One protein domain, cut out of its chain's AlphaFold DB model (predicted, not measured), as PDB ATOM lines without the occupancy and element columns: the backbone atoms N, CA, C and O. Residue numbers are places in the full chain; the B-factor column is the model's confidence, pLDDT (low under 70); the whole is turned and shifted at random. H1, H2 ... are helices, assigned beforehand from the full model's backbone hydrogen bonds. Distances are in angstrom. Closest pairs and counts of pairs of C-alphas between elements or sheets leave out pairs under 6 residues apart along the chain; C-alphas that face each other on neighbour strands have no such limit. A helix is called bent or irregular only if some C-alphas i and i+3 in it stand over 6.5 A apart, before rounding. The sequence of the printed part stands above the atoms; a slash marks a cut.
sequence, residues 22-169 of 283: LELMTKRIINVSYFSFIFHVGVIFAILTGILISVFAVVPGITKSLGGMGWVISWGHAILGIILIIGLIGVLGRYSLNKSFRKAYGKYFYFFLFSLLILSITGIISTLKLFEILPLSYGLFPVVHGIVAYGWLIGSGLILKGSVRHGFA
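Overview. This is residues 22 to 169 of the 283 residues of a protein of Candidatus Methanohalarchaeum thermophilum (UniProt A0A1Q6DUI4). Four long helices, H2, H4, H6 and H7, run up and down in a splayed bundle, each tilted on the one before, and their row curls until H7 comes near H2. Short H1 makes a corner with the start of H2, H3 lies at the end of H2, H5 turns the corner from H4 to H6, and H8 packs on the last part of H7. The printed part has 148 residues with eight named helices, H1 to H8 in order, and no named strand: all helix. It is compact, radius of gyration of the C-alphas 16.5 A, spanning 50 by 34 by 28 A.

Along the chain. H1, residues 22 to 32, begins at C-alpha 22 (-43.871, 52.795, -63.430) and is only just irregular: C-alphas 25 and 28 are 6.8 A apart. H2 is residues 34 to 58, 36.6 A; H3 60 to 65; H4 70 to 97, 40.6 A; H5 99 to 105; H6 108 to 130, 33.1 A; H7 140 to 159, 26.6 A. H8, residues 163 to 169, ends at C-alpha 169 (-40.293, 62.617, -53.194).

Arrangement. H2 and H4 touch at a shallow tilt of 32 degrees, opposite ways, closest C-alphas Phe 39 and Gly 87, 3.9 A. H1 and H2 form a helical hairpin at a steep tilt of 43 degrees, closest C-alphas Ile 29 and Phe 37, 5.6 A. H2 and H3 touch only at the corner, and only just, with 3 pairs of C-alphas within 8 A. H4 and H5 touch only at the corner. H4, with residues 78 to 88 alone, touches H6: closest C-alphas Gly 81 and Ser 120, 6.5 A. H6 and H7 form a helical hairpin at 27 degrees. H7 touches H8 with residues 153 to 158 alone. Backbone O i to N i+4 pairs are within hydrogen-bond range throughout H2, H4, H5, H6, H7 and H8, in 5 of 7 in H1 and 1 of 2 in H3.

Size, cuts and confidence. The farthest C-alphas, Lys 64 and Lys 99, are 52.3 A apart. The printed part has no cut and no long link. Mean pLDDT of the printed part is 90.6; residue 160 is under 70.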
ATOM      1  N   LEU A  22     -44.071  54.182 -63.018       92.06
ATOM      2  CA  LEU A  22     -43.871  52.795 -63.430       92.06
ATOM      3  C   LEU A  22     -42.522  52.601 -64.132       92.06
ATOM      4  O   LEU A  22     -41.830  51.626 -63.855       92.06
ATOM      5  N   GLU A  23     -42.124  53.529 -65.005       92.69
ATOM      6  CA  GLU A  23     -40.827  53.482 -65.689       92.69
ATOM      7  C   GLU A  23     -39.672  53.604 -64.688       92.69
ATOM      8  O   GLU A  23     -38.697  52.847 -64.758       92.69
ATOM      9  N   LEU A  24     -39.814  54.515 -63.720       89.75
ATOM     10  CA  LEU A  24     -38.868  54.694 -62.628       89.75
ATOM     11  C   LEU A  24     -38.735  53.398 -61.821       89.75
ATOM     12  O   LEU A  24     -37.629  52.890 -61.652       89.75
ATOM     13  N   MET A  25     -39.862  52.825 -61.390       90.00
ATOM     14  CA  MET A  25     -39.907  51.609 -60.577       90.00
ATOM     15  C   MET A  25     -39.455  50.343 -61.312       90.00
ATOM     16  O   MET A  25     -39.170  49.350 -60.652       90.00
ATOM     17  N   THR A  26     -39.386  50.358 -62.644       93.06
ATOM     18  CA  THR A  26     -39.022  49.191 -63.461       93.06
ATOM     19  C   THR A  26     -37.720  49.439 -64.220       93.06
ATOM     20  O   THR A  26     -36.636  49.196 -63.689       93.06
ATOM     21  N   LYS A  27     -37.806  49.948 -65.453       93.31
ATOM     22  CA  LYS A  27     -36.701  50.090 -66.408       93.31
ATOM     23  C   LYS A  27     -35.507  50.822 -65.803       93.31
ATOM     24  O   LYS A  27     -34.376  50.352 -65.913       93.31
ATOM     25  N   ARG A  28     -35.738  51.955 -65.135       90.31
ATOM     26  CA  ARG A  28     -34.636  52.803 -64.656       90.31
ATOM     27  C   ARG A  28     -33.928  52.234 -63.432       90.31
ATOM     28  O   ARG A  28     -32.702  52.269 -63.386       90.31
ATOM     29  N   ILE A  29     -34.656  51.655 -62.476       91.56
ATOM     30  CA  ILE A  29     -34.025  50.968 -61.337       91.56
ATOM     31  C   ILE A  29     -33.310  49.687 -61.792       91.56
ATOM     32  O   ILE A  29     -32.214  49.410 -61.304       91.56
ATOM     33  N   ILE A  30     -33.859  48.939 -62.755       93.19
ATOM     34  CA  ILE A  30     -33.187  47.755 -63.319       93.19
ATOM     35  C   ILE A  30     -31.843  48.144 -63.954       93.19
ATOM     36  O   ILE A  30     -30.840  47.482 -63.690       93.19
ATOM     37  N   ASN A  31     -31.794  49.259 -64.693       90.25
ATOM     38  CA  ASN A  31     -30.553  49.791 -65.272       90.25
ATOM     39  C   ASN A  31     -29.509  50.197 -64.218       90.25
ATOM     40  O   ASN A  31     -28.312  50.236 -64.500       90.25
ATOM     41  N   VAL A  32     -29.941  50.507 -62.994       90.75
ATOM     42  CA  VAL A  32     -29.040  50.780 -61.870       90.75
ATOM     43  C   VAL A  32     -28.495  49.478 -61.289       90.75
ATOM     44  O   VAL A  32     -27.287  49.355 -61.078       90.75
ATOM     45  N   SER A  33     -29.385  48.538 -60.968       94.31
ATOM     46  CA  SER A  33     -29.061  47.182 -60.526       94.31
ATOM     47  C   SER A  33     -30.337  46.350 -60.419       94.31
ATOM     48  O   SER A  33     -31.303  46.754 -59.768       94.31
ATOM     49  N   TYR A  34     -30.303  45.129 -60.954       96.00
ATOM     50  CA  TYR A  34     -31.388  44.157 -60.807       96.00
ATOM     51  C   TYR A  34     -31.734  43.870 -59.334       96.00
ATOM     52  O   TYR A  34     -32.902  43.814 -58.954       96.00
ATOM     53  N   PHE A  35     -30.728  43.781 -58.459       96.38
ATOM     54  CA  PHE A  35     -30.963  43.584 -57.027       96.38
ATOM     55  C   PHE A  35     -31.576  44.807 -56.350       96.38
ATOM     56  O   PHE A  35     -32.362  44.657 -55.417       96.38
ATOM     57  N   SER A  36     -31.266  46.016 -56.831       93.50
ATOM     58  CA  SER A  36     -31.951  47.221 -56.362       93.50
ATOM     59  C   SER A  36     -33.436  47.181 -56.726       93.50
ATOM     60  O   SER A  36     -34.250  47.563 -55.893       93.50
ATOM     61  N   PHE A  37     -33.811  46.670 -57.901       95.31
ATOM     62  CA  PHE A  37     -35.219  46.478 -58.262       95.31
ATOM     63  C   PHE A  37     -35.926  45.503 -57.310       95.31
ATOM     64  O   PHE A  37     -36.919  45.875 -56.685       95.31
ATOM     65  N   ILE A  38     -35.359  44.305 -57.121       96.88
ATOM     66  CA  ILE A  38     -35.890  43.292 -56.190       96.88
ATOM     67  C   ILE A  38     -36.062  43.874 -54.784       96.88
ATOM     68  O   ILE A  38     -37.104  43.689 -54.157       96.88
ATOM     69  N   PHE A  39     -35.057  44.610 -54.303       95.69
ATOM     70  CA  PHE A  39     -35.094  45.254 -52.997       95.69
ATOM     71  C   PHE A  39     -36.279  46.219 -52.859       95.69
ATOM     72  O   PHE A  39     -37.038  46.110 -51.900       95.69
ATOM     73  N   HIS A  40     -36.477  47.131 -53.817       93.50
ATOM     74  CA  HIS A  40     -37.569  48.109 -53.744       93.50
ATOM     75  C   HIS A  40     -38.944  47.443 -53.827       93.50
ATOM     76  O   HIS A  40     -39.833  47.808 -53.062       93.50
ATOM     77  N   VAL A  41     -39.107  46.439 -54.697       95.12
ATOM     78  CA  VAL A  41     -40.331  45.626 -54.761       95.12
ATOM     79  C   VAL A  41     -40.598  44.981 -53.398       95.12
ATOM     80  O   VAL A  41     -41.682  45.157 -52.843       95.12
ATOM     81  N   GLY A  42     -39.594  44.320 -52.813       95.62
ATOM     82  CA  GLY A  42     -39.693  43.714 -51.486       95.62
ATOM     83  C   GLY A  42     -40.116  44.713 -50.406       95.62
ATOM     84  O   GLY A  42     -41.091  44.463 -49.705       95.62
ATOM     85  N   VAL A  43     -39.447  45.871 -50.310       94.50
ATOM     86  CA  VAL A  43     -39.770  46.917 -49.319       94.50
ATOM     87  C   VAL A  43     -41.202  47.421 -49.487       94.50
ATOM     88  O   VAL A  43     -41.956  47.453 -48.518       94.50
ATOM     89  N   ILE A  44     -41.587  47.821 -50.703       94.25
ATOM     90  CA  ILE A  44     -42.886  48.459 -50.959       94.25
ATOM     91  C   ILE A  44     -44.020  47.501 -50.612       94.25
ATOM     92  O   ILE A  44     -44.916  47.847 -49.843       94.25
ATOM     93  N   PHE A  45     -43.968  46.277 -51.132       96.00
ATOM     94  CA  PHE A  45     -45.025  45.308 -50.880       96.00
ATOM     95  C   PHE A  45     -45.011  44.795 -49.432       96.00
ATOM     96  O   PHE A  45     -46.087  44.564 -48.877       96.00
ATOM     97  N   ALA A  46     -43.847  44.670 -48.781       95.12
ATOM     98  CA  ALA A  46     -43.778  44.334 -47.357       95.12
ATOM     99  C   ALA A  46     -44.436  45.419 -46.489       95.12
ATOM    100  O   ALA A  46     -45.211  45.090 -45.595       95.12
ATOM    101  N   ILE A  47     -44.208  46.703 -46.787       94.44
ATOM    102  CA  ILE A  47     -44.876  47.814 -46.091       94.44
ATOM    103  C   ILE A  47     -46.390  47.759 -46.321       94.44
ATOM    104  O   ILE A  47     -47.152  47.820 -45.359       94.44
ATOM    105  N   LEU A  48     -46.839  47.607 -47.571       94.69
ATOM    106  CA  LEU A  48     -48.269  47.566 -47.901       94.69
ATOM    107  C   LEU A  48     -48.990  46.411 -47.196       94.69
ATOM    108  O   LEU A  48     -50.038  46.611 -46.583       94.69
ATOM    109  N   THR A  49     -48.415  45.210 -47.247       95.06
ATOM    110  CA  THR A  49     -48.981  44.035 -46.567       95.06
ATOM    111  C   THR A  49     -48.899  44.159 -45.047       95.06
ATOM    112  O   THR A  49     -49.854  43.790 -44.372       95.06
ATOM    113  N   GLY A  50     -47.834  44.752 -44.498       93.81
ATOM    114  CA  GLY A  50     -47.715  45.038 -43.066       93.81
ATOM    115  C   GLY A  50     -48.786  46.015 -42.570       93.81
ATOM    116  O   GLY A  50     -49.437  45.751 -41.562       93.81
ATOM    117  N   ILE A  51     -49.042  47.098 -43.314       93.50
ATOM    118  CA  ILE A  51     -50.137  48.037 -43.020       93.50
ATOM    119  C   ILE A  51     -51.483  47.310 -43.050       93.50
ATOM    120  O   ILE A  51     -52.294  47.494 -42.143       93.50
ATOM    121  N   LEU A  52     -51.716  46.464 -44.057       93.19
ATOM    122  CA  LEU A  52     -52.960  45.706 -44.182       93.19
ATOM    123  C   LEU A  52     -53.183  44.769 -42.983       93.19
ATOM    124  O   LEU A  52     -54.278  44.748 -42.420       93.19
ATOM    125  N   ILE A  53     -52.135  44.059 -42.546       91.12
ATOM    126  CA  ILE A  53     -52.162  43.218 -41.339       91.12
ATOM    127  C   ILE A  53     -52.503  44.063 -40.105       91.12
ATOM    128  O   ILE A  53     -53.395  43.689 -39.342       91.12
ATOM    129  N   SER A  54     -51.854  45.217 -39.928       90.31
ATOM    130  CA  SER A  54     -52.120  46.114 -38.795       90.31
ATOM    131  C   SER A  54     -53.560  46.635 -38.787       90.31
ATOM    132  O   SER A  54     -54.202  46.641 -37.739       90.31
ATOM    133  N   VAL A  55     -54.106  47.029 -39.943       90.75
ATOM    134  CA  VAL A  55     -55.505  47.478 -40.055       90.75
ATOM    135  C   VAL A  55     -56.466  46.350 -39.677       90.75
ATOM    136  O   VAL A  55     -57.425  46.577 -38.940       90.75
ATOM    137  N   PHE A  56     -56.201  45.122 -40.124       89.06
ATOM    138  CA  PHE A  56     -57.053  43.971 -39.813       89.06
ATOM    139  C   PHE A  56     -56.995  43.589 -38.336       89.06
ATOM    140  O   PHE A  56     -58.011  43.198 -37.766       89.06
ATOM    141  N   ALA A  57     -55.838  43.752 -37.696       86.06
ATOM    142  CA  ALA A  57     -55.696  43.522 -36.264       86.06
ATOM    143  C   ALA A  57     -56.497  44.534 -35.422       86.06
ATOM    144  O   ALA A  57     -57.011  44.175 -34.366       86.06
ATOM    145  N   VAL A  58     -56.620  45.783 -35.885       89.88
ATOM    146  CA  VAL A  58     -57.260  46.873 -35.127       89.88
ATOM    147  C   VAL A  58     -58.759  47.006 -35.411       89.88
ATOM    148  O   VAL A  58     -59.484  47.510 -34.557       89.88
ATOM    149  N   VAL A  59     -59.250  46.559 -36.574       90.81
ATOM    150  CA  VAL A  59     -60.653  46.740 -36.992       90.81
ATOM    151  C   VAL A  59     -61.400  45.391 -37.029       90.81
ATOM    152  O   VAL A  59     -61.395  44.710 -38.059       90.81
ATOM    153  N   PRO A  60     -62.124  45.001 -35.955       79.25
ATOM    154  CA  PRO A  60     -62.738  43.670 -35.823       79.25
ATOM    155  C   PRO A  60     -63.819  43.349 -36.868       79.25
ATOM    156  O   PRO A  60     -64.145  42.185 -37.095       79.25
ATOM    157  N   GLY A  61     -64.415  44.371 -37.490       82.06
ATOM    158  CA  GLY A  61     -65.425  44.193 -38.538       82.06
ATOM    159  C   GLY A  61     -64.841  43.705 -39.867       82.06
ATOM    160  O   GLY A  61     -65.488  42.938 -40.579       82.06
ATOM    161  N   ILE A  62     -63.600  44.091 -40.182       82.75
ATOM    162  CA  ILE A  62     -62.964  43.767 -41.466       82.75
ATOM    163  C   ILE A  62     -62.532  42.296 -41.505       82.75
ATOM    164  O   ILE A  62     -62.750  41.611 -42.502       82.75
ATOM    165  N   THR A  63     -61.994  41.773 -40.400       75.69
ATOM    166  CA  THR A  63     -61.550  40.371 -40.305       75.69
ATOM    167  C   THR A  63     -62.692  39.377 -40.475       75.69
ATOM    168  O   THR A  63     -62.518  38.367 -41.156       75.69
ATOM    169  N   LYS A  64     -63.877  39.680 -39.927       79.38
ATOM    170  CA  LYS A  64     -65.088  38.869 -40.139       79.38
ATOM    171  C   LYS A  64     -65.570  38.922 -41.591       79.38
ATOM    172  O   LYS A  64     -65.940  37.888 -42.136       79.38
ATOM    173  N   SER A  65     -65.533  40.098 -42.224       81.00
ATOM    174  CA  SER A  65     -65.993  40.276 -43.609       81.00
ATOM    175  C   SER A  65     -65.108  39.575 -44.642       81.00
ATOM    176  O   SER A  65     -65.591  39.228 -45.714       81.00
ATOM    177  N   LEU A  66     -63.824  39.375 -44.341       79.19
ATOM    178  CA  LEU A  66     -62.858  38.773 -45.264       79.19
ATOM    179  C   LEU A  66     -62.716  37.255 -45.102       79.19
ATOM    180  O   LEU A  66     -61.747  36.679 -45.590       79.19
ATOM    181  N   GLY A  67     -63.648  36.593 -44.408       74.88
ATOM    182  CA  GLY A  67     -63.775  35.130 -44.436       74.88
ATOM    183  C   GLY A  67     -62.516  34.360 -44.022       74.88
ATOM    184  O   GLY A  67     -62.278  33.265 -44.517       74.88
ATOM    185  N   GLY A  68     -61.675  34.933 -43.154       79.31
ATOM    186  CA  GLY A  68     -60.440  34.282 -42.715       79.31
ATOM    187  C   GLY A  68     -59.240  34.431 -43.659       79.31
ATOM    188  O   GLY A  68     -58.239  33.758 -43.442       79.31
ATOM    189  N   MET A  69     -59.252  35.342 -44.643       86.19
ATOM    190  CA  MET A  69     -58.096  35.610 -45.530       86.19
ATOM    191  C   MET A  69     -56.824  36.126 -44.821       86.19
ATOM    192  O   MET A  69     -55.802  36.335 -45.472       86.19
ATOM    193  N   GLY A  70     -56.843  36.314 -43.497       84.00
ATOM    194  CA  GLY A  70     -55.677  36.758 -42.727       84.00
ATOM    195  C   GLY A  70     -54.440  35.877 -42.936       84.00
ATOM    196  O   GLY A  70     -53.333  36.402 -43.018       84.00
ATOM    197  N   TRP A  71     -54.613  34.561 -43.118       85.00
ATOM    198  CA  TRP A  71     -53.486  33.671 -43.412       85.00
ATOM    199  C   TRP A  71     -52.837  34.000 -44.766       85.00
ATOM    200  O   TRP A  71     -51.616  34.082 -44.835       85.00
ATOM    201  N   VAL A  72     -53.625  34.274 -45.813       90.94
ATOM    202  CA  VAL A  72     -53.116  34.599 -47.160       90.94
ATOM    203  C   VAL A  72     -52.236  35.843 -47.118       90.94
ATOM    204  O   VAL A  72     -51.162  35.870 -47.715       90.94
ATOM    205  N   ILE A  73     -52.666  36.867 -46.380       90.62
ATOM    206  CA  ILE A  73     -51.919  38.123 -46.269       90.62
ATOM    207  C   ILE A  73     -50.629  37.914 -45.481       90.62
ATOM    208  O   ILE A  73     -49.588  38.415 -45.897       90.62
ATOM    209  N   SER A  74     -50.665  37.133 -44.399       88.69
ATOM    210  CA  SER A  74     -49.460  36.769 -43.647       88.69
ATOM    211  C   SER A  74     -48.454  35.995 -44.509       88.69
ATOM    212  O   SER A  74     -47.262  36.292 -44.468       88.69
ATOM    213  N   TRP A  75     -48.920  35.059 -45.346       91.12
ATOM    214  CA  TRP A  75     -48.077  34.355 -46.321       91.12
ATOM    215  C   TRP A  75     -47.490  35.303 -47.363       91.12
ATOM    216  O   TRP A  75     -46.289  35.260 -47.628       91.12
ATOM    217  N   GLY A  76     -48.324  36.183 -47.922       94.06
ATOM    218  CA  GLY A  76     -47.880  37.219 -48.845       94.06
ATOM    219  C   GLY A  76     -46.774  38.066 -48.221       94.06
ATOM    220  O   GLY A  76     -45.705  38.203 -48.807       94.06
ATOM    221  N   HIS A  77     -46.981  38.550 -46.996       95.12
ATOM    222  CA  HIS A  77     -45.991  39.332 -46.260       95.12
ATOM    223  C   HIS A  77     -44.682  38.559 -46.031       95.12
ATOM    224  O   HIS A  77     -43.604  39.100 -46.269       95.12
ATOM    225  N   ALA A  78     -44.757  37.281 -45.647       94.00
ATOM    226  CA  ALA A  78     -43.578  36.438 -45.453       94.00
ATOM    227  C   ALA A  78     -42.774  36.234 -46.752       94.00
ATOM    228  O   ALA A  78     -41.553  36.401 -46.754       94.00
ATOM    229  N   ILE A  79     -43.446  35.933 -47.871       95.44
ATOM    230  CA  ILE A  79     -42.806  35.778 -49.191       95.44
ATOM    231  C   ILE A  79     -42.131  37.087 -49.615       95.44
ATOM    232  O   ILE A  79     -40.989  37.084 -50.077       95.44
ATOM    233  N   LEU A  80     -42.806  38.217 -49.416       96.31
ATOM    234  CA  LEU A  80     -42.254  39.542 -49.700       96.31
ATOM    235  C   LEU A  80     -41.047  39.862 -48.807       96.31
ATOM    236  O   LEU A  80     -40.088  40.470 -49.279       96.31
ATOM    237  N   GLY A  81     -41.046  39.383 -47.561       95.38
ATOM    238  CA  GLY A  81     -39.884  39.411 -46.675       95.38
ATOM    239  C   GLY A  81     -38.690  38.632 -47.238       95.38
ATOM    240  O   GLY A  81     -37.565  39.124 -47.201       95.38
ATOM    241  N   ILE A  82     -38.912  37.460 -47.840       95.94
ATOM    242  CA  ILE A  82     -37.845  36.689 -48.507       95.94
ATOM    243  C   ILE A  82     -37.296  37.454 -49.720       95.94
ATOM    244  O   ILE A  82     -36.079  37.572 -49.876       95.94
ATOM    245  N   ILE A  83     -38.175  38.019 -50.554       96.94
ATOM    246  CA  ILE A  83     -37.784  38.849 -51.708       96.94
ATOM    247  C   ILE A  83     -36.945  40.046 -51.241       96.94
ATOM    248  O   ILE A  83     -35.890  40.325 -51.816       96.94
ATOM    249  N   LEU A  84     -37.367  40.712 -50.162       96.31
ATOM    250  CA  LEU A  84     -36.626  41.804 -49.536       96.31
ATOM    251  C   LEU A  84     -35.221  41.364 -49.106       96.31
ATOM    252  O   LEU A  84     -34.260  42.074 -49.395       96.31
ATOM    253  N   ILE A  85     -35.083  40.202 -48.463       96.69
ATOM    254  CA  ILE A  85     -33.784  39.667 -48.023       96.69
ATOM    255  C   ILE A  85     -32.865  39.398 -49.219       96.69
ATOM    256  O   ILE A  85     -31.699  39.793 -49.189       96.69
ATOM    257  N   ILE A  86     -33.375  38.791 -50.295       97.44
ATOM    258  CA  ILE A  86     -32.599  38.549 -51.525       97.44
ATOM    259  C   ILE A  86     -32.114  39.879 -52.118       97.44
ATOM    260  O   ILE A  86     -30.932  40.030 -52.440       97.44
ATOM    261  N   GLY A  87     -33.008  40.867 -52.216       96.62
ATOM    262  CA  GLY A  87     -32.658  42.214 -52.662       96.62
ATOM    263  C   GLY A  87     -31.612  42.873 -51.760       96.62
ATOM    264  O   GLY A  87     -30.651  43.459 -52.259       96.62
ATOM    265  N   LEU A  88     -31.749  42.732 -50.438       96.12
ATOM    266  CA  LEU A  88     -30.831  43.289 -49.444       96.12
ATOM    267  C   LEU A  88     -29.428  42.686 -49.563       96.12
ATOM    268  O   LEU A  88     -28.451  43.431 -49.530       96.12
ATOM    269  N   ILE A  89     -29.316  41.368 -49.763       97.06
ATOM    270  CA  ILE A  89     -28.031  40.691 -50.005       97.06
ATOM    271  C   ILE A  89     -27.366  41.249 -51.266       97.06
ATOM    272  O   ILE A  89     -26.180  41.574 -51.249       97.06
ATOM    273  N   GLY A  90     -28.122  41.422 -52.351       96.75
ATOM    274  CA  GLY A  90     -27.582  41.986 -53.586       96.75
ATOM    275  C   GLY A  90     -27.166  43.457 -53.459       96.75
ATOM    276  O   GLY A  90     -26.125  43.858 -53.981       96.75
ATOM    277  N   VAL A  91     -27.928  44.263 -52.714       95.50
ATOM    278  CA  VAL A  91     -27.561  45.650 -52.379       95.50
ATOM    279  C   VAL A  91     -26.304  45.692 -51.504       95.50
ATOM    280  O   VAL A  91     -25.430  46.526 -51.745       95.50
ATOM    281  N   LEU A  92     -26.165  44.776 -50.541       96.38
ATOM    282  CA  LEU A  92     -24.966  44.638 -49.715       96.38
ATOM    283  C   LEU A  92     -23.746  44.246 -50.556       96.38
ATOM    284  O   LEU A  92     -22.690  44.862 -50.424       96.38
ATOM    285  N   GLY A  93     -23.897  43.288 -51.473       96.88
ATOM    286  CA  GLY A  93     -22.853  42.928 -52.433       96.88
ATOM    287  C   GLY A  93     -22.421  44.129 -53.275       96.88
ATOM    288  O   GLY A  93     -21.231  44.416 -53.392       96.88
ATOM    289  N   ARG A  94     -23.383  44.910 -53.778       95.31
ATOM    290  CA  ARG A  94     -23.097  46.146 -54.514       95.31
ATOM    291  C   ARG A  94     -22.365  47.181 -53.658       95.31
ATOM    292  O   ARG A  94     -21.437  47.808 -54.157       95.31
ATOM    293  N   TYR A  95     -22.749  47.365 -52.396       95.75
ATOM    294  CA  TYR A  95     -22.064  48.271 -51.463       95.75
ATOM    295  C   TYR A  95     -20.609  47.856 -51.213       95.75
ATOM    296  O   TYR A  95     -19.718  48.704 -51.149       95.75
ATOM    297  N   SER A  96     -20.349  46.553 -51.127       96.06
ATOM    298  CA  SER A  96     -18.997  46.020 -50.953       96.06
ATOM    299  C   SER A  96     -18.133  46.173 -52.209       96.06
ATOM    300  O   SER A  96     -16.950  46.493 -52.090       96.06
ATOM    301  N   LEU A  97     -18.715  45.983 -53.399       95.88
ATOM    302  CA  LEU A  97     -17.977  45.901 -54.666       95.88
ATOM    303  C   LEU A  97     -17.878  47.228 -55.440       95.88
ATOM    304  O   LEU A  97     -16.939  47.410 -56.206       95.88
ATOM    305  N   ASN A  98     -18.820  48.160 -55.273       95.06
ATOM    306  CA  ASN A  98     -18.879  49.391 -56.067       95.06
ATOM    307  C   ASN A  98     -18.505  50.626 -55.221       95.06
ATOM    308  O   ASN A  98     -19.289  51.087 -54.386       95.06
ATOM    309  N   LYS A  99     -17.306  51.187 -55.471       93.88
ATOM    310  CA  LYS A  99     -16.765  52.383 -54.786       93.88
ATOM    311  C   LYS A  99     -17.730  53.568 -54.894       93.88
ATOM    312  O   LYS A  99     -18.068  54.156 -53.869       93.88
ATOM    313  N   SER A 100     -18.235  53.861 -56.091       93.50
ATOM    314  CA  SER A 100     -19.150  54.979 -56.357       93.50
ATOM    315  C   SER A 100     -20.471  54.856 -55.594       93.50
ATOM    316  O   SER A 100     -20.953  55.830 -55.018       93.50
ATOM    317  N   PHE A 101     -21.043  53.651 -55.521       93.44
ATOM    318  CA  PHE A 101     -22.261  53.386 -54.752       93.44
ATOM    319  C   PHE A 101     -22.025  53.549 -53.246       93.44
ATOM    320  O   PHE A 101     -22.794  54.232 -52.569       93.44
ATOM    321  N   ARG A 102     -20.920  53.000 -52.724       93.44
ATOM    322  CA  ARG A 102     -20.528  53.160 -51.316       93.44
ATOM    323  C   ARG A 102     -20.342  54.627 -50.932       93.44
ATOM    324  O   ARG A 102     -20.809  55.043 -49.873       93.44
ATOM    325  N   LYS A 103     -19.700  55.415 -51.798       90.81
ATOM    326  CA  LYS A 103     -19.489  56.855 -51.590       90.81
ATOM    327  C   LYS A 103     -20.793  57.646 -51.625       90.81
ATOM    328  O   LYS A 103     -21.017  58.471 -50.748       90.81
ATOM    329  N   ALA A 104     -21.683  57.349 -52.572       90.06
ATOM    330  CA  ALA A 104     -22.975  58.026 -52.660       90.06
ATOM    331  C   ALA A 104     -23.871  57.783 -51.432       90.06
ATOM    332  O   ALA A 104     -24.591  58.693 -51.015       90.06
ATOM    333  N   TYR A 105     -23.846  56.568 -50.876       88.88
ATOM    334  CA  TYR A 105     -24.707  56.176 -49.757       88.88
ATOM    335  C   TYR A 105     -24.127  56.574 -48.387       88.88
ATOM    336  O   TYR A 105     -24.856  56.994 -47.485       88.88
ATOM    337  N   GLY A 106     -22.806  56.461 -48.223       88.06
ATOM    338  CA  GLY A 106     -22.100  56.845 -47.003       88.06
ATOM    339  C   GLY A 106     -22.543  56.076 -45.751       88.06
ATOM    340  O   GLY A 106     -23.007  54.937 -45.807       88.06
ATOM    341  N   LYS A 107     -22.403  56.717 -44.580       87.88
ATOM    342  CA  LYS A 107     -22.651  56.095 -43.262       87.88
ATOM    343  C   LYS A 107     -24.108  55.690 -43.030       87.88
ATOM    344  O   LYS A 107     -24.363  54.772 -42.252       87.88
ATOM    345  N   TYR A 108     -25.057  56.332 -43.715       84.75
ATOM    346  CA  TYR A 108     -26.480  56.012 -43.588       84.75
ATOM    347  C   TYR A 108     -26.785  54.561 -43.971       84.75
ATOM    348  O   TYR A 108     -27.730  53.984 -43.439       84.75
ATOM    349  N   PHE A 109     -25.960  53.944 -44.826       90.50
ATOM    350  CA  PHE A 109     -26.123  52.556 -45.253       90.50
ATOM    351  C   PHE A 109     -26.251  51.588 -44.075       90.50
ATOM    352  O   PHE A 109     -27.165  50.768 -44.050       90.50
ATOM    353  N   TYR A 110     -25.392  51.731 -43.066       90.69
ATOM    354  CA  TYR A 110     -25.367  50.829 -41.916       90.69
ATOM    355  C   TYR A 110     -26.626  50.932 -41.055       90.69
ATOM    356  O   TYR A 110     -27.121  49.913 -40.584       90.69
ATOM    357  N   PHE A 111     -27.182  52.136 -40.897       89.69
ATOM    358  CA  PHE A 111     -28.436  52.333 -40.168       89.69
ATOM    359  C   PHE A 111     -29.603  51.601 -40.850       89.69
ATOM    360  O   PHE A 111     -30.363  50.881 -40.194       89.69
ATOM    361  N   PHE A 112     -29.717  51.742 -42.177       90.38
ATOM    362  CA  PHE A 112     -30.738  51.039 -42.957       90.38
ATOM    363  C   PHE A 112     -30.527  49.527 -42.925       90.38
ATOM    364  O   PHE A 112     -31.474  48.790 -42.659       90.38
ATOM    365  N   LEU A 113     -29.291  49.074 -43.135       93.50
ATOM    366  CA  LEU A 113     -28.938  47.660 -43.121       93.50
ATOM    367  C   LEU A 113     -29.287  47.008 -41.781       93.50
ATOM    368  O   LEU A 113     -29.934  45.967 -41.765       93.50
ATOM    369  N   PHE A 114     -28.903  47.630 -40.667       94.31
ATOM    370  CA  PHE A 114     -29.155  47.096 -39.330       94.31
ATOM    371  C   PHE A 114     -30.654  46.992 -39.028       94.31
ATOM    372  O   PHE A 114     -31.128  45.946 -38.586       94.31
ATOM    373  N   SER A 115     -31.417  48.043 -39.341       93.44
ATOM    374  CA  SER A 115     -32.869  48.058 -39.129       93.44
ATOM    375  C   SER A 115     -33.568  46.971 -39.951       93.44
ATOM    376  O   SER A 115     -34.387  46.217 -39.429       93.44
ATOM    377  N   LEU A 116     -33.205  46.842 -41.231       94.25
ATOM    378  CA  LEU A 116     -33.788  45.847 -42.132       94.25
ATOM    379  C   LEU A 116     -33.373  44.418 -41.774       94.25
ATOM    380  O   LEU A 116     -34.174  43.500 -41.943       94.25
ATOM    381  N   LEU A 117     -32.166  44.219 -41.238       94.94
ATOM    382  CA  LEU A 117     -31.726  42.925 -40.722       94.94
ATOM    383  C   LEU A 117     -32.589  42.497 -39.527       94.94
ATOM    384  O   LEU A 117     -33.090  41.375 -39.513       94.94
ATOM    385  N   ILE A 118     -32.816  43.395 -38.560       95.94
ATOM    386  CA  ILE A 118     -33.677  43.105 -37.404       95.94
ATOM    387  C   ILE A 118     -35.097  42.780 -37.867       95.94
ATOM    388  O   ILE A 118     -35.667  41.783 -37.420       95.94
ATOM    389  N   LEU A 119     -35.658  43.570 -38.785       95.94
ATOM    390  CA  LEU A 119     -36.986  43.314 -39.352       95.94
ATOM    391  C   LEU A 119     -37.060  41.953 -40.044       95.94
ATOM    392  O   LEU A 119     -37.988  41.188 -39.793       95.94
ATOM    393  N   SER A 120     -36.051  41.618 -40.844       94.50
ATOM    394  CA  SER A 120     -35.977  40.341 -41.554       94.50
ATOM    395  C   SER A 120     -35.913  39.159 -40.583       94.50
ATOM    396  O   SER A 120     -36.694  38.219 -40.703       94.50
ATOM    397  N   ILE A 121     -35.036  39.223 -39.576       94.69
ATOM    398  CA  ILE A 121     -34.861  38.151 -38.585       94.69
ATOM    399  C   ILE A 121     -36.131  37.978 -37.747       94.69
ATOM    400  O   ILE A 121     -36.655  36.872 -37.629       94.69
ATOM    401  N   THR A 122     -36.655  39.066 -37.182       95.75
ATOM    402  CA  THR A 122     -37.867  39.021 -36.348       95.75
ATOM    403  C   THR A 122     -39.098  38.588 -37.148       95.75
ATOM    404  O   THR A 122     -39.931  37.848 -36.621       95.75
ATOM    405  N   GLY A 123     -39.188  38.971 -38.426       93.44
ATOM    406  CA  GLY A 123     -40.241  38.541 -39.346       93.44
ATOM    407  C   GLY A 123     -40.161  37.048 -39.673       93.44
ATOM    408  O   GLY A 123     -41.172  36.348 -39.584       93.44
ATOM    409  N   ILE A 124     -38.959  36.527 -39.957       93.31
ATOM    410  CA  ILE A 124     -38.734  35.089 -40.172       93.31
ATOM    411  C   ILE A 124     -39.108  34.294 -38.922       93.31
ATOM    412  O   ILE A 124     -39.853  33.325 -39.027       93.31
ATOM    413  N   ILE A 125     -38.646  34.706 -37.737       93.69
ATOM    414  CA  ILE A 125     -38.955  33.997 -36.486       93.69
ATOM    415  C   ILE A 125     -40.466  33.997 -36.228       93.69
ATOM    416  O   ILE A 125     -41.026  32.958 -35.882       93.69
ATOM    417  N   SER A 126     -41.136  35.133 -36.445       91.19
ATOM    418  CA  SER A 126     -42.594  35.239 -36.302       91.19
ATOM    419  C   SER A 126     -43.325  34.309 -37.274       91.19
ATOM    420  O   SER A 126     -44.277  33.635 -36.887       91.19
ATOM    421  N   THR A 127     -42.832  34.207 -38.511       90.00
ATOM    422  CA  THR A 127     -43.374  33.313 -39.542       90.00
ATOM    423  C   THR A 127     -43.167  31.844 -39.176       90.00
ATOM    424  O   THR A 127     -44.123  31.080 -39.131       90.00
ATOM    425  N   LEU A 128     -41.941  31.437 -38.838       90.81
ATOM    426  CA  LEU A 128     -41.631  30.065 -38.419       90.81
ATOM    427  C   LEU A 128     -42.434  29.656 -37.180       90.81
ATOM    428  O   LEU A 128     -42.849  28.503 -37.062       90.81
ATOM    429  N   LYS A 129     -42.686  30.601 -36.267       88.75
ATOM    430  CA  LYS A 129     -43.528  30.354 -35.100       88.75
ATOM    431  C   LYS A 129     -44.999  30.170 -35.467       88.75
ATOM    432  O   LYS A 129     -45.631  29.291 -34.890       88.75
ATOM    433  N   LEU A 130     -45.526  30.961 -36.403       85.94
ATOM    434  CA  LEU A 130     -46.898  30.824 -36.908       85.94
ATOM    435  C   LEU A 130     -47.156  29.424 -37.490       85.94
ATOM    436  O   LEU A 130     -48.272  28.928 -37.399       85.94
ATOM    437  N   PHE A 131     -46.121  28.779 -38.031       86.31
ATOM    438  CA  PHE A 131     -46.178  27.408 -38.550       86.31
ATOM    439  C   PHE A 131     -45.821  26.327 -37.530       86.31
ATOM    440  O   PHE A 131     -45.621  25.180 -37.913       86.31
ATOM    441  N   GLU A 132     -45.684  26.687 -36.252       90.50
ATOM    442  CA  GLU A 132     -45.307  25.762 -35.176       90.50
ATOM    443  C   GLU A 132     -43.958  25.047 -35.404       90.50
ATOM    444  O   GLU A 132     -43.627  24.095 -34.705       90.50
ATOM    445  N   ILE A 133     -43.123  25.553 -36.322       92.69
ATOM    446  CA  ILE A 133     -41.789  25.004 -36.619       92.69
ATOM    447  C   ILE A 133     -40.823  25.284 -35.456       92.69
ATOM    448  O   ILE A 133     -39.907  24.506 -35.199       92.69
ATOM    449  N   LEU A 134     -41.023  26.395 -34.732       91.06
ATOM    450  CA  LEU A 134     -40.207  26.787 -33.578       91.06
ATOM    451  C   LEU A 134     -41.003  26.735 -32.255       91.06
ATOM    452  O   LEU A 134     -42.033  27.410 -32.122       91.06
ATOM    453  N   PRO A 135     -40.502  26.050 -31.208       89.06
ATOM    454  CA  PRO A 135     -41.150  25.975 -29.896       89.06
ATOM    455  C   PRO A 135     -40.865  27.213 -29.015       89.06
ATOM    456  O   PRO A 135     -40.570  27.095 -27.832       89.06
ATOM    457  N   LEU A 136     -40.934  28.426 -29.573       84.62
ATOM    458  CA  LEU A 136     -40.718  29.681 -28.828       84.62
ATOM    459  C   LEU A 136     -42.002  30.168 -28.135       84.62
ATOM    460  O   LEU A 136     -43.102  29.905 -28.627       84.62
ATOM    461  N   SER A 137     -41.890  30.895 -27.020       80.81
ATOM    462  CA  SER A 137     -43.049  31.534 -26.381       80.81
ATOM    463  C   SER A 137     -43.608  32.657 -27.265       80.81
ATOM    464  O   SER A 137     -42.869  33.385 -27.933       80.81
ATOM    465  N   TYR A 138     -44.937  32.769 -27.321       70.69
ATOM    466  CA  TYR A 138     -45.607  33.760 -28.160       70.69
ATOM    467  C   TYR A 138     -45.484  35.155 -27.533       70.69
ATOM    468  O   TYR A 138     -45.693  35.314 -26.333       70.69
ATOM    469  N   GLY A 139     -45.169  36.169 -28.345       78.81
ATOM    470  CA  GLY A 139     -45.355  37.573 -27.966       78.81
ATOM    471  C   GLY A 139     -44.178  38.501 -28.254       78.81
ATOM    472  O   GLY A 139     -44.399  39.589 -28.770       78.81
ATOM    473  N   LEU A 140     -42.930  38.094 -27.992       90.62
ATOM    474  CA  LEU A 140     -41.808  39.042 -28.071       90.62
ATOM    475  C   LEU A 140     -41.482  39.464 -29.514       90.62
ATOM    476  O   LEU A 140     -41.388  40.654 -29.802       90.62
ATOM    477  N   PHE A 141     -41.329  38.510 -30.435       91.88
ATOM    478  CA  PHE A 141     -40.855  38.803 -31.795       91.88
ATOM    479  C   PHE A 141     -41.818  39.654 -32.632       91.88
ATOM    480  O   PHE A 141     -41.333  40.609 -33.238       91.88
ATOM    481  N   PRO A 142     -43.146  39.410 -32.643       90.50
ATOM    482  CA  PRO A 142     -44.076  40.282 -33.360       90.50
ATOM    483  C   PRO A 142     -44.093  41.713 -32.806       90.50
ATOM    484  O   PRO A 142     -44.161  42.669 -33.574       90.50
ATOM    485  N   VAL A 143     -43.975  41.871 -31.482       91.88
ATOM    486  CA  VAL A 143     -43.919  43.191 -30.833       91.88
ATOM    487  C   VAL A 143     -42.632  43.920 -31.212       91.88
ATOM    488  O   VAL A 143     -42.692  45.069 -31.644       91.88
ATOM    489  N   VAL A 144     -41.475  43.254 -31.122       94.25
ATOM    490  CA  VAL A 144     -40.191  43.831 -31.552       94.25
ATOM    491  C   VAL A 144     -40.229  44.183 -33.041       94.25
ATOM    492  O   VAL A 144     -39.818  45.280 -33.406       94.25
ATOM    493  N   HIS A 145     -40.767  43.303 -33.889       94.88
ATOM    494  CA  HIS A 145     -40.918  43.553 -35.322       94.88
ATOM    495  C   HIS A 145     -41.746  44.817 -35.583       94.88
ATOM    496  O   HIS A 145     -41.298  45.703 -36.306       94.88
ATOM    497  N   GLY A 146     -42.909  44.941 -34.934       94.06
ATOM    498  CA  GLY A 146     -43.760  46.125 -35.030       94.06
ATOM    499  C   GLY A 146     -43.048  47.398 -34.568       94.06
ATOM    500  O   GLY A 146     -42.999  48.374 -35.312       94.06
ATOM    501  N   ILE A 147     -42.437  47.387 -33.377       94.94
ATOM    502  CA  ILE A 147     -41.716  48.548 -32.823       94.94
ATOM    503  C   ILE A 147     -40.591  48.995 -33.761       94.94
ATOM    504  O   ILE A 147     -40.474  50.184 -34.055       94.94
ATOM    505  N   VAL A 148     -39.782  48.057 -34.256       95.50
ATOM    506  CA  VAL A 148     -38.675  48.367 -35.171       95.50
ATOM    507  C   VAL A 148     -39.208  48.862 -36.514       95.50
ATOM    508  O   VAL A 148     -38.633  49.792 -37.074       95.50
ATOM    509  N   ALA A 149     -40.320  48.315 -37.015       95.25
ATOM    510  CA  ALA A 149     -40.912  48.737 -38.284       95.25
ATOM    511  C   ALA A 149     -41.419  50.179 -38.197       95.25
ATOM    512  O   ALA A 149     -41.072  51.011 -39.037       95.25
ATOM    513  N   TYR A 150     -42.174  50.505 -37.144       94.00
ATOM    514  CA  TYR A 150     -42.643  51.869 -36.903       94.00
ATOM    515  C   TYR A 150     -41.482  52.825 -36.622       94.00
ATOM    516  O   TYR A 150     -41.441  53.909 -37.197       94.00
ATOM    517  N   GLY A 151     -40.505  52.419 -35.806       93.75
ATOM    518  CA  GLY A 151     -39.303  53.210 -35.540       93.75
ATOM    519  C   GLY A 151     -38.499  53.499 -36.809       93.75
ATOM    520  O   GLY A 151     -38.056  54.627 -37.014       93.75
ATOM    521  N   TRP A 152     -38.372  52.517 -37.706       93.19
ATOM    522  CA  TRP A 152     -37.726  52.685 -39.004       93.19
ATOM    523  C   TRP A 152     -38.518  53.619 -39.927       93.19
ATOM    524  O   TRP A 152     -37.927  54.522 -40.522       93.19
ATOM    525  N   LEU A 153     -39.844  53.467 -40.019       91.31
ATOM    526  CA  LEU A 153     -40.705  54.350 -40.819       91.31
ATOM    527  C   LEU A 153     -40.642  55.802 -40.325       91.31
ATOM    528  O   LEU A 153     -40.428  56.717 -41.118       91.31
ATOM    529  N   ILE A 154     -40.767  56.009 -39.013       90.38
ATOM    530  CA  ILE A 154     -40.716  57.334 -38.387       90.38
ATOM    531  C   ILE A 154     -39.313  57.934 -38.526       90.38
ATOM    532  O   ILE A 154     -39.168  59.070 -38.974       90.38
ATOM    533  N   GLY A 155     -38.266  57.173 -38.199       87.81
ATOM    534  CA  GLY A 155     -36.881  57.638 -38.269       87.81
ATOM    535  C   GLY A 155     -36.438  57.980 -39.694       87.81
ATOM    536  O   GLY A 155     -35.790  59.004 -39.904       87.81
ATOM    537  N   SER A 156     -36.827  57.168 -40.682       85.12
ATOM    538  CA  SER A 156     -36.507  57.405 -42.098       85.12
ATOM    539  C   SER A 156     -37.370  58.477 -42.771       85.12
ATOM    540  O   SER A 156     -36.992  58.955 -43.843       85.12
ATOM    541  N   GLY A 157     -38.508  58.843 -42.174       81.06
ATOM    542  CA  GLY A 157     -39.386  59.910 -42.656       81.06
ATOM    543  C   GLY A 157     -39.104  61.275 -42.023       81.06
ATOM    544  O   GLY A 157     -39.021  62.268 -42.740       81.06
ATOM    545  N   LEU A 158     -38.961  61.335 -40.694       79.31
ATOM    546  CA  LEU A 158     -38.903  62.598 -39.944       79.31
ATOM    547  C   LEU A 158     -37.483  63.078 -39.643       79.31
ATOM    548  O   LEU A 158     -37.224  64.277 -39.676       79.31
ATOM    549  N   ILE A 159     -36.574  62.162 -39.303       74.38
ATOM    550  CA  ILE A 159     -35.282  62.528 -38.696       74.38
ATOM    551  C   ILE A 159     -34.150  62.426 -39.713       74.38
ATOM    552  O   ILE A 159     -33.249  63.261 -39.753       74.38
ATOM    553  N   LEU A 160     -34.187  61.398 -40.555       69.88
ATOM    554  CA  LEU A 160     -33.147  61.121 -41.533       69.88
ATOM    555  C   LEU A 160     -33.659  61.470 -42.933       69.88
ATOM    556  O   LEU A 160     -34.835  61.275 -43.233       69.88
ATOM    557  N   LYS A 161     -32.768  61.946 -43.813       71.44
ATOM    558  CA  LYS A 161     -32.995  62.059 -45.271       71.44
ATOM    559  C   LYS A 161     -33.114  60.647 -45.879       71.44
ATOM    560  O   LYS A 161     -32.223  60.185 -46.585       71.44
ATOM    561  N   GLY A 162     -34.131  59.900 -45.451       75.81
ATOM    562  CA  GLY A 162     -34.184  58.447 -45.524       75.81
ATOM    563  C   GLY A 162     -35.116  57.889 -46.591       75.81
ATOM    564  O   GLY A 162     -35.731  58.620 -47.364       75.81
ATOM    565  N   SER A 163     -35.217  56.558 -46.628       85.00
ATOM    566  CA  SER A 163     -35.933  55.805 -47.667       85.00
ATOM    567  C   SER A 163     -37.402  56.204 -47.836       85.00
ATOM    568  O   SER A 163     -37.885  56.240 -48.965       85.00
ATOM    569  N   VAL A 164     -38.115  56.533 -46.752       87.69
ATOM    570  CA  VAL A 164     -39.520  56.972 -46.826       87.69
ATOM    571  C   VAL A 164     -39.627  58.339 -47.499       87.69
ATOM    572  O   VAL A 164     -40.405  58.498 -48.439       87.69
ATOM    573  N   ARG A 165     -38.798  59.305 -47.084       87.00
ATOM    574  CA  ARG A 165     -38.741  60.640 -47.697       87.00
ATOM    575  C   ARG A 165     -38.362  60.554 -49.181       87.00
ATOM    576  O   ARG A 165     -38.996  61.204 -50.008       87.00
ATOM    577  N   HIS A 166     -37.432  59.662 -49.526       88.06
ATOM    578  CA  HIS A 166     -37.099  59.324 -50.911       88.06
ATOM    579  C   HIS A 166     -38.281  58.757 -51.703       88.06
ATOM    580  O   HIS A 166     -38.534  59.203 -52.825       88.06
ATOM    581  N   GLY A 167     -39.023  57.806 -51.131       89.31
ATOM    582  CA  GLY A 167     -40.208  57.228 -51.765       89.31
ATOM    583  C   GLY A 167     -41.269  58.287 -52.070       89.31
ATOM    584  O   GLY A 167     -41.708  58.402 -53.214       89.31
ATOM    585  N   PHE A 168     -41.614  59.120 -51.084       88.69
ATOM    586  CA  PHE A 168     -42.573  60.214 -51.270       88.69
ATOM    587  C   PHE A 168     -42.102  61.236 -52.301       88.69
ATOM    588  O   PHE A 168     -42.879  61.607 -53.179       88.69
ATOM    589  N   ALA A 169     -40.839  61.662 -52.239       87.06
ATOM    590  CA  ALA A 169     -40.293  62.617 -53.194       87.06
ATOM    591  C   ALA A 169     -40.259  62.044 -54.625       87.06
ATOM    592  O   ALA A 169     -40.535  62.765 -55.583       87.06
TER     593      ALA A 169